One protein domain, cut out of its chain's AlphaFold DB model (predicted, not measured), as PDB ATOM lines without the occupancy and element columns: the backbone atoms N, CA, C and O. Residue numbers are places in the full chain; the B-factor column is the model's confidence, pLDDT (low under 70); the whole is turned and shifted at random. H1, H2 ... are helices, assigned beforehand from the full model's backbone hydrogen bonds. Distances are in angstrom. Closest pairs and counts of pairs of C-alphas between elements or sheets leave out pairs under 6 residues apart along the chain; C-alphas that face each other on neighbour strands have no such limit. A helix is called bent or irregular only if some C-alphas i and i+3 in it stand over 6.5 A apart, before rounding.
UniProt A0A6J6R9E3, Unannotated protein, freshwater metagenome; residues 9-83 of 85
ATOM      1  N   SER A   9      98.783 125.939 123.546       69.50
ATOM      2  CA  SER A   9      98.306 127.241 123.999       69.50
ATOM      3  C   SER A   9      99.453 128.262 123.894       69.50
ATOM      4  O   SER A   9     100.586 127.964 124.292       69.50
ATOM      5  N   PRO A  10      99.190 129.480 123.386       72.94
ATOM      6  CA  PRO A  10     100.213 130.520 123.276       72.94
ATOM      7  C   PRO A  10     100.897 130.793 124.620       72.94
ATOM      8  O   PRO A  10     102.093 131.060 124.683       72.94
ATOM      9  N   THR A  11     100.150 130.656 125.717       76.38
ATOM     10  CA  THR A  11     100.651 130.823 127.081       76.38
ATOM     11  C   THR A  11     101.574 129.684 127.520       76.38
ATOM     12  O   THR A  11     102.578 129.955 128.178       76.38
ATOM     13  N   ALA A  12     101.306 128.433 127.130       74.75
ATOM     14  CA  ALA A  12     102.193 127.300 127.399       74.75
ATOM     15  C   ALA A  12     103.518 127.424 126.629       74.75
ATOM     16  O   ALA A  12     104.583 127.231 127.218       74.75
ATOM     17  N   MET A  13     103.472 127.841 125.357       72.19
ATOM     18  CA  MET A  13     104.678 128.128 124.566       72.19
ATOM     19  C   MET A  13     105.476 129.310 125.124       72.19
ATOM     20  O   MET A  13     106.702 129.237 125.213       72.19
ATOM     21  N   LEU A  14     104.807 130.391 125.531       73.50
ATOM     22  CA  LEU A  14     105.466 131.538 126.164       73.50
ATOM     23  C   LEU A  14     106.135 131.142 127.481       73.50
ATOM     24  O   LEU A  14     107.275 131.530 127.716       73.50
ATOM     25  N   ARG A  15     105.472 130.330 128.312       73.12
ATOM     26  CA  ARG A  15     106.036 129.827 129.572       73.12
ATOM     27  C   ARG A  15     107.245 128.924 129.335       73.12
ATOM     28  O   ARG A  15     108.255 129.095 130.008       73.12
ATOM     29  N   HIS A  16     107.166 127.999 128.379       72.88
ATOM     30  CA  HIS A  16     108.289 127.130 128.027       72.88
ATOM     31  C   HIS A  16     109.480 127.951 127.510       72.88
ATOM     32  O   HIS A  16     110.590 127.820 128.016       72.88
ATOM     33  N   ASN A  17     109.245 128.893 126.595       72.25
ATOM     34  CA  ASN A  17     110.300 129.778 126.099       72.25
ATOM     35  C   ASN A  17     110.880 130.684 127.194       72.25
ATOM     36  O   ASN A  17     112.088 130.889 127.223       72.25
ATOM     37  N   ALA A  18     110.057 131.201 128.108       70.94
ATOM     38  CA  ALA A  18     110.526 132.034 129.212       70.94
ATOM     39  C   ALA A  18     111.363 131.248 130.233       70.94
ATOM     40  O   ALA A  18     112.317 131.798 130.775       70.94
ATOM     41  N   LEU A  19     111.038 129.975 130.481       70.25
ATOM     42  CA  LEU A  19     111.799 129.110 131.386       70.25
ATOM     43  C   LEU A  19     113.135 128.668 130.780       70.25
ATOM     44  O   LEU A  19     114.147 128.702 131.467       70.25
ATOM     45  N   TYR A  20     113.150 128.288 129.498       69.00
ATOM     46  CA  TYR A  20     114.358 127.768 128.845       69.00
ATOM     47  C   TYR A  20     115.279 128.859 128.291       69.00
ATOM     48  O   TYR A  20     116.494 128.695 128.296       69.00
ATOM     49  N   LYS A  21     114.725 129.975 127.799       68.56
ATOM     50  CA  LYS A  21     115.503 131.073 127.197       68.56
ATOM     51  C   LYS A  21     115.582 132.313 128.094       68.56
ATOM     52  O   LYS A  21     116.293 133.251 127.751       68.56
ATOM     53  N   GLY A  22     114.869 132.349 129.221       67.25
ATOM     54  CA  GLY A  22     114.724 133.537 130.066       67.25
ATOM     55  C   GLY A  22     113.633 134.496 129.573       67.25
ATOM     56  O   GLY A  22     113.137 134.403 128.445       67.25
ATOM     57  N   VAL A  23     113.253 135.457 130.421       66.00
ATOM     58  CA  VAL A  23     112.290 136.512 130.059       66.00
ATOM     59  C   VAL A  23     112.846 137.292 128.857       66.00
ATOM     60  O   VAL A  23     113.989 137.743 128.883       66.00
ATOM     61  N   PHE A  24     112.066 137.389 127.774       69.88
ATOM     62  CA  PHE A  24     112.499 137.928 126.470       69.88
ATOM     63  C   PHE A  24     113.723 137.228 125.842       69.88
ATOM     64  O   PHE A  24     114.548 137.868 125.187       69.88
ATOM     65  N   ALA A  25     113.844 135.907 126.020       67.44
ATOM     66  CA  ALA A  25     114.900 135.086 125.422       67.44
ATOM     67  C   ALA A  25     116.336 135.526 125.788       67.44
ATOM     68  O   ALA A  25     117.245 135.441 124.962       67.44
ATOM     69  N   GLY A  26     116.531 136.064 126.999       67.06
ATOM     70  CA  GLY A  26     117.850 136.451 127.513       67.06
ATOM     71  C   GLY A  26     118.406 137.739 126.900       67.06
ATOM     72  O   GLY A  26     119.536 138.135 127.191       67.06
ATOM     73  N   ARG A  27     117.624 138.436 126.062       72.50
ATOM     74  CA  ARG A  27     118.037 139.703 125.450       72.50
ATOM     75  C   ARG A  27     118.058 140.814 126.500       72.50
ATOM     76  O   ARG A  27     117.017 141.353 126.875       72.50
ATOM     77  N   ARG A  28     119.271 141.214 126.904       74.19
ATOM     78  CA  ARG A  28     119.527 142.306 127.866       74.19
ATOM     79  C   ARG A  28     118.797 143.604 127.500       74.19
ATOM     80  O   ARG A  28     118.269 144.261 128.385       74.19
ATOM     81  N   GLY A  29     118.685 143.932 126.209       79.62
ATOM     82  CA  GLY A  29     117.974 145.133 125.750       79.62
ATOM     83  C   GLY A  29     116.503 145.172 126.174       79.62
ATOM     84  O   GLY A  29     116.051 146.167 126.729       79.62
ATOM     85  N   TRP A  30     115.766 144.070 126.012       79.88
ATOM     86  CA  TRP A  30     114.359 144.005 126.426       79.88
ATOM     87  C   TRP A  30     114.188 144.024 127.944       79.88
ATOM     88  O   TRP A  30     113.220 144.586 128.451       79.88
ATOM     89  N   MET A  31     115.150 143.462 128.675       80.81
ATOM     90  CA  MET A  31     115.181 143.539 130.133       80.81
ATOM     91  C   MET A  31     115.390 144.979 130.616       80.81
ATOM     92  O   MET A  31     114.682 145.421 131.516       80.81
ATOM     93  N   ILE A  32     116.295 145.727 129.977       85.38
ATOM     94  CA  ILE A  32     116.528 147.152 130.251       85.38
ATOM     95  C   ILE A  32     115.257 147.955 129.965       85.38
ATOM     96  O   ILE A  32     114.818 148.722 130.816       85.38
ATOM     97  N   VAL A  33     114.613 147.737 128.815       85.88
ATOM     98  CA  VAL A  33     113.342 148.401 128.478       85.88
ATOM     99  C   VAL A  33     112.272 148.096 129.531       85.88
ATOM    100  O   VAL A  33     111.645 149.016 130.050       85.88
ATOM    101  N   GLY A  34     112.099 146.828 129.913       84.50
ATOM    102  CA  GLY A  34     111.157 146.439 130.966       84.50
ATOM    103  C   GLY A  34     111.474 147.092 132.315       84.50
ATOM    104  O   GLY A  34     110.566 147.566 133.001       84.50
ATOM    105  N   LEU A  35     112.758 147.182 132.673       87.75
ATOM    106  CA  LEU A  35     113.215 147.839 133.892       87.75
ATOM    107  C   LEU A  35     112.937 149.347 133.872       87.75
ATOM    108  O   LEU A  35     112.463 149.875 134.867       87.75
ATOM    109  N   PHE A  36     113.156 150.052 132.764       89.94
ATOM    110  CA  PHE A  36     112.872 151.491 132.698       89.94
ATOM    111  C   PHE A  36     111.372 151.800 132.641       89.94
ATOM    112  O   PHE A  36     110.915 152.758 133.264       89.94
ATOM    113  N   VAL A  37     110.585 150.974 131.946       90.44
ATOM    114  CA  VAL A  37     109.138 151.189 131.796       90.44
ATOM    115  C   VAL A  37     108.379 150.829 133.074       90.44
ATOM    116  O   VAL A  37     107.478 151.558 133.497       90.44
ATOM    117  N   TRP A  38     108.720 149.709 133.716       86.75
ATOM    118  CA  TRP A  38     107.993 149.219 134.893       86.75
ATOM    119  C   TRP A  38     108.740 149.389 136.209       86.75
ATOM    120  O   TRP A  38     108.088 149.424 137.254       86.75
ATOM    121  N   GLY A  39     110.060 149.547 136.191       88.50
ATOM    122  CA  GLY A  39     110.884 149.693 137.393       88.50
ATOM    123  C   GLY A  39     110.406 150.809 138.311       88.50
ATOM    124  O   GLY A  39     110.123 150.507 139.466       88.50
ATOM    125  N   PRO A  40     110.178 152.051 137.844       87.38
ATOM    126  CA  PRO A  40     109.694 153.128 138.711       87.38
ATOM    127  C   PRO A  40     108.341 152.811 139.363       87.38
ATOM    128  O   PRO A  40     108.105 153.136 140.527       87.38
ATOM    129  N   ARG A  41     107.434 152.153 138.629       84.69
ATOM    130  CA  ARG A  41     106.103 151.776 139.127       84.69
ATOM    131  C   ARG A  41     106.181 150.657 140.162       84.69
ATOM    132  O   ARG A  41     105.487 150.720 141.174       84.69
ATOM    133  N   LEU A  42     107.001 149.640 139.903       84.19
ATOM    134  CA  LEU A  42     107.227 148.531 140.826       84.19
ATOM    135  C   LEU A  42     107.975 149.025 142.068       84.19
ATOM    136  O   LEU A  42     107.533 148.757 143.179       84.19
ATOM    137  N   ALA A  43     109.013 149.840 141.895       85.00
ATOM    138  CA  ALA A  43     109.776 150.435 142.984       85.00
ATOM    139  C   ALA A  43     108.878 151.247 143.925       85.00
ATOM    140  O   ALA A  43     108.875 151.003 145.124       85.00
ATOM    141  N   LYS A  44     108.016 152.126 143.397       80.75
ATOM    142  CA  LYS A  44     107.043 152.864 144.223       80.75
ATOM    143  C   LYS A  44     106.060 151.947 144.955       80.75
ATOM    144  O   LYS A  44     105.648 152.256 146.067       80.75
ATOM    145  N   ARG A  45     105.667 150.828 144.340       80.38
ATOM    146  CA  ARG A  45     104.708 149.879 144.924       80.38
ATOM    147  C   ARG A  45     105.318 149.036 146.044       80.38
ATOM    148  O   ARG A  45     104.609 148.724 146.995       80.38
ATOM    149  N   PHE A  46     106.587 148.660 145.911       79.56
ATOM    150  CA  PHE A  46     107.266 147.769 146.852       79.56
ATOM    151  C   PHE A  46     108.096 148.523 147.894       79.56
ATOM    152  O   PHE A  46     108.003 148.195 149.069       79.56
ATOM    153  N   LEU A  47     108.843 149.556 147.499       75.06
ATOM    154  CA  LEU A  47     109.707 150.328 148.400       75.06
ATOM    155  C   LEU A  47     109.005 151.535 149.045       75.06
ATOM    156  O   LEU A  47     109.520 152.096 150.002       75.06
ATOM    157  N   GLY A  48     107.828 151.943 148.559       64.00
ATOM    158  CA  GLY A  48     107.083 153.081 149.119       64.00
ATOM    159  C   GLY A  48     106.343 152.791 150.430       64.00
ATOM    160  O   GLY A  48     105.729 153.693 150.989       64.00
ATOM    161  N   ARG A  49     106.356 151.545 150.919       65.44
ATOM    162  CA  ARG A  49     105.774 151.179 152.216       65.44
ATOM    163  C   ARG A  49     106.840 151.317 153.299       65.44
ATOM    164  O   ARG A  49     107.350 150.312 153.784       65.44
ATOM    165  N   GLN A  50     107.202 152.550 153.645       60.72
ATOM    166  CA  GLN A  50     107.952 152.769 154.878       60.72
ATOM    167  C   GLN A  50     107.047 152.402 156.056       60.72
ATOM    168  O   GLN A  50     105.983 152.987 156.238       60.72
ATOM    169  N   GLN A  51     107.439 151.371 156.802       58.12
ATOM    170  CA  GLN A  51     106.861 151.096 158.109       58.12
ATOM    171  C   GLN A  51     107.441 152.125 159.076       58.12
ATOM    172  O   GLN A  51     108.588 152.004 159.499       58.12
ATOM    173  N   GLU A  52     106.667 153.158 159.387       61.66
ATOM    174  CA  GLU A  52     106.980 154.041 160.505       61.66
ATOM    175  C   GLU A  52     106.607 153.329 161.807       61.66
ATOM    176  O   GLU A  52     105.457 152.931 162.013       61.66
ATOM    177  N   VAL A  53     107.588 153.154 162.692       63.56
ATOM    178  CA  VAL A  53     107.326 152.759 164.079       63.56
ATOM    179  C   VAL A  53     106.794 154.001 164.786       63.56
ATOM    180  O   VAL A  53     107.560 154.825 165.274       63.56
ATOM    181  N   LEU A  54     105.472 154.163 164.759       64.81
ATOM    182  CA  LEU A  54     104.788 155.335 165.308       64.81
ATOM    183  C   LEU A  54     104.871 155.382 166.838       64.81
ATOM    184  O   LEU A  54     105.046 156.457 167.402       64.81
ATOM    185  N   ILE A  55     104.754 154.230 167.511       64.88
ATOM    186  CA  ILE A  55     104.744 154.124 168.975       64.88
ATOM    187  C   ILE A  55     105.384 152.801 169.405       64.88
ATOM    188  O   ILE A  55     105.060 151.740 168.871       64.88
ATOM    189  N   THR A  56     106.246 152.872 170.421       66.44
ATOM    190  CA  THR A  56     106.773 151.708 171.144       66.44
ATOM    191  C   THR A  56     106.345 151.827 172.603       66.44
ATOM    192  O   THR A  56     107.009 152.491 173.394       66.44
ATOM    193  N   GLU A  57     105.220 151.209 172.964       69.69
ATOM    194  CA  GLU A  57     104.723 151.179 174.344       69.69
ATOM    195  C   GLU A  57     105.013 149.828 175.006       69.69
ATOM    196  O   GLU A  57     104.809 148.764 174.418       69.69
ATOM    197  N   ARG A  58     105.489 149.864 176.257       69.00
ATOM    198  CA  ARG A  58     105.597 148.672 177.107       69.00
ATOM    199  C   ARG A  58     104.281 148.480 177.851       69.00
ATOM    200  O   ARG A  58     103.983 149.227 178.776       69.00
ATOM    201  N   LEU A  59     103.529 147.460 177.452       74.06
ATOM    202  CA  LEU A  59     102.283 147.068 178.108       74.06
ATOM    203  C   LEU A  59     102.553 146.456 179.489       74.06
ATOM    204  O   LEU A  59     103.377 145.549 179.623       74.06
ATOM    205  N   VAL A  60     101.832 146.937 180.503       77.00
ATOM    206  CA  VAL A  60     101.811 146.364 181.859       77.00
ATOM    207  C   VAL A  60     100.640 145.377 181.975       77.00
ATOM    208  O   VAL A  60      99.628 145.515 181.285       77.00
ATOM    209  N   ALA A  61     100.765 144.355 182.828       74.88
ATOM    210  CA  ALA A  61      99.724 143.345 183.025       74.88
ATOM    211  C   ALA A  61      98.373 143.994 183.388       74.88
ATOM    212  O   ALA A  61      98.278 144.734 184.364       74.88
ATOM    213  N   GLY A  62      97.340 143.720 182.583       85.44
ATOM    214  CA  GLY A  62      95.997 144.298 182.725       85.44
ATOM    215  C   GLY A  62      95.641 145.385 181.703       85.44
ATOM    216  O   GLY A  62      94.476 145.765 181.622       85.44
ATOM    217  N   GLN A  63      96.590 145.860 180.887       78.31
ATOM    218  CA  GLN A  63      96.307 146.784 179.781       78.31
ATOM    219  C   GLN A  63      96.029 146.047 178.466       78.31
ATOM    220  O   GLN A  63      96.652 145.032 178.155       78.31
ATOM    221  N   VAL A  64      95.105 146.596 177.672       74.81
ATOM    222  CA  VAL A  64      94.711 146.066 176.361       74.81
ATOM    223  C   VAL A  64      94.956 147.133 175.304       74.81
ATOM    224  O   VAL A  64      94.446 148.246 175.410       74.81
ATOM    225  N   LEU A  65      95.725 146.781 174.274       76.12
ATOM    226  CA  LEU A  65      96.042 147.661 173.153       76.12
ATOM    227  C   LEU A  65      95.159 147.278 171.961       76.12
ATOM    228  O   LEU A  65      95.172 146.131 171.512       76.12
ATOM    229  N   ARG A  66      94.372 148.233 171.458       74.25
ATOM    230  CA  ARG A  66      93.513 148.042 170.285       74.25
ATOM    231  C   ARG A  66      94.132 148.765 169.097       74.25
ATOM    232  O   ARG A  66      94.120 149.988 169.031       74.25
ATOM    233  N   ILE A  67      94.685 147.990 168.173       76.00
ATOM    234  CA  ILE A  67      95.269 148.512 166.939       76.00
ATOM    235  C   ILE A  67      94.160 148.562 165.893       76.00
ATOM    236  O   ILE A  67      93.641 147.521 165.490       76.00
ATOM    237  N   GLU A  68      93.798 149.764 165.454       74.75
ATOM    238  CA  GLU A  68      92.846 149.958 164.364       74.75
ATOM    239  C   GLU A  68      93.577 150.396 163.101       74.75
ATOM    240  O   GLU A  68      94.374 151.336 163.107       74.75
ATOM    241  N   ALA A  69      93.318 149.698 161.998       74.00
ATOM    242  CA  ALA A  69      93.832 150.093 160.701       74.00
ATOM    243  C   ALA A  69      92.938 151.202 160.142       74.00
ATOM    244  O   ALA A  69      91.835 150.939 159.668       74.00
ATOM    245  N   ILE A  70      93.418 152.444 160.184       73.75
ATOM    246  CA  ILE A  70      92.773 153.536 159.456       73.75
ATOM    247  C   ILE A  70      93.033 153.294 157.969       73.75
ATOM    248  O   ILE A  70      94.181 153.309 157.514       73.75
ATOM    249  N   GLU A  71      91.975 153.032 157.204       74.38
ATOM    250  CA  GLU A  71      92.116 152.823 155.768       74.38
ATOM    251  C   GLU A  71      92.608 154.111 155.090       74.38
ATOM    252  O   GLU A  71      92.046 155.190 155.302       74.38
ATOM    253  N   PRO A  72      93.660 154.038 154.256       74.31
ATOM    254  CA  PRO A  72      94.156 155.218 153.573       74.31
ATOM    255  C   PRO A  72      93.095 155.748 152.592       74.31
ATOM    256  O   PRO A  72      92.490 154.962 151.856       74.31
ATOM    257  N   PRO A  73      92.918 157.079 152.489       78.06
ATOM    258  CA  PRO A  73      91.850 157.668 151.692       78.06
ATOM    259  C   PRO A  73      91.984 157.289 150.216       78.06
ATOM    260  O   PRO A  73      93.068 157.386 149.615       78.06
ATOM    261  N   THR A  74      90.864 156.883 149.617       82.50
ATOM    262  CA  THR A  74      90.794 156.426 148.224       82.50
ATOM    263  C   THR A  74      91.106 157.571 147.253       82.50
ATOM    264  O   THR A  74      90.935 158.749 147.566       82.50
ATOM    265  N   ARG A  75      91.520 157.263 146.013       78.25
ATOM    266  CA  ARG A  75      91.865 158.285 144.995       78.25
ATOM    267  C   ARG A  75      90.738 159.302 144.748       78.25
ATOM    268  O   ARG A  75      91.027 160.456 144.443       78.25
ATOM    269  N   GLN A  76      89.479 158.878 144.875       79.94
ATOM    270  CA  GLN A  76      88.309 159.755 144.774       79.94
ATOM    271  C   GLN A  76      88.188 160.694 145.982       79.94
ATOM    272  O   GLN A  76      88.040 161.896 145.789       79.94
ATOM    273  N   GLN A  77      88.358 160.176 147.202       81.81
ATOM    274  CA  GLN A  77      88.329 160.967 148.438       81.81
ATOM    275  C   GLN A  77      89.458 162.006 148.477       81.81
ATOM    276  O   GLN A  77      89.221 163.157 148.824       81.81
ATOM    277  N   ARG A  78      90.663 161.656 148.001       82.06
ATOM    278  CA  ARG A  78      91.778 162.615 147.864       82.06
ATOM    279  C   ARG A  78      91.453 163.765 146.911       82.06
ATOM    280  O   ARG A  78      91.818 164.904 147.172       82.06
ATOM    281  N   ARG A  79      90.769 163.472 145.798       82.81
ATOM    282  CA  ARG A  79      90.339 164.492 144.827       82.81
ATOM    283  C   ARG A  79      89.203 165.360 145.359       82.81
ATOM    284  O   ARG A  79      89.152 166.528 145.001       82.81
ATOM    285  N   ALA A  80      88.305 164.803 146.167       84.31
ATOM    286  CA  ALA A  80      87.250 165.564 146.827       84.31
ATOM    287  C   ALA A  80      87.833 166.510 147.889       84.31
ATOM    288  O   ALA A  80      87.500 167.687 147.884       84.31
ATOM    289  N   ALA A  81      88.773 166.031 148.709       82.44
ATOM    290  CA  ALA A  81      89.461 166.851 149.707       82.44
ATOM    291  C   ALA A  81      90.229 168.021 149.067       82.44
ATOM    292  O   ALA A  81      90.100 169.149 149.517       82.44
ATOM    293  N   ALA A  82      90.934 167.776 147.956       83.12
ATOM    294  CA  ALA A  82      91.653 168.816 147.209       83.12
ATOM    295  C   ALA A  82      90.747 169.831 146.482       83.12
ATOM    296  O   ALA A  82      91.243 170.818 145.958       83.12
ATOM    297  N   ARG A  83      89.441 169.559 146.370       80.25
ATOM    298  CA  ARG A  83      88.448 170.506 145.832       80.25
ATOM    299  C   ARG A  83      87.730 171.290 146.929       80.25
ATOM    300  O   ARG A  83      87.071 172.270 146.615       80.25
TER     301      ARG A  83
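AT A GLANCE: This is residues 9 to 83 of the 85 residues of the protein "Unannotated protein" of freshwater metagenome (UniProt A0A6J6R9E3). This is an open, stretched-out chain of helices with no packed core: H1 and the two arms of the bent helix H3 make a rough L with the short H2 at its corner, and beyond H3 a long link runs away, turns near Gly 62 and folds back to H4. Residues 35 to 56, 58 to 64, 66 to 72 and 74 to 80 stand free. The printed part has 75 residues, with four named helices in the order H1, H2, H3, H4 and no named strand; the class is all helix. It is extended, with a radius of gyration of the C-alphas of 22.6 A and spans of 60 by 43 by 26 A.

HOW THE PARTS SIT: Start at H1, residues 10 to 21, and go through a tight link to H2, residues 23 to 26. They only just touch, only at the corner by their link, with 3 pairs of C-alphas within 8 A; H1 takes part with residues 17 to 18 alone, and the closest C-alphas, of Ala 18 and Ala 25, are 6.5 A apart. Next, past a tight link, comes H3, residues 28 to 47, assigned as one helix by its hydrogen bonds but bent: C-alphas 37 and 40 are 7.2 A apart, and its arms H3a and H3b are about perpendicular at 75 degrees. H2 and H3a only just touch, only at the corner, with 3 such pairs; the closest C-alphas are those of Phe 24 and Trp 30, 6.4 A apart. H4, residues 75 to 83, touches no helix. In H1, H3a, H3b and H4 every O i to N i+4 pair is within hydrogen-bond range; H2 is too short for such a pair.

IN THESE COORDINATES: Find C-alpha 10 at (100.213, 130.520, 123.276); from there H1 runs 15.8 A. H2 spans 6.1 A, and is neither bent nor irregular, but only just. H3a, residues 28 to 37, spans 14.2 A, and H3b, residues 40 to 47, spans 10.1 A. H4 covers 12.7 A and ends at C-alpha 83, (88.448, 170.506, 145.832).

THE WHOLE: The C-alphas of Arg 27 and Gly 62, the two farthest apart, are 61.5 A apart. The link from H3 to H4, residues 48 to 74, is long, and the printed part has no cut. The mean pLDDT of the printed part is 75.8; look for values under 70 at residue 9, residues 20 to 26 and residues 48 to 58.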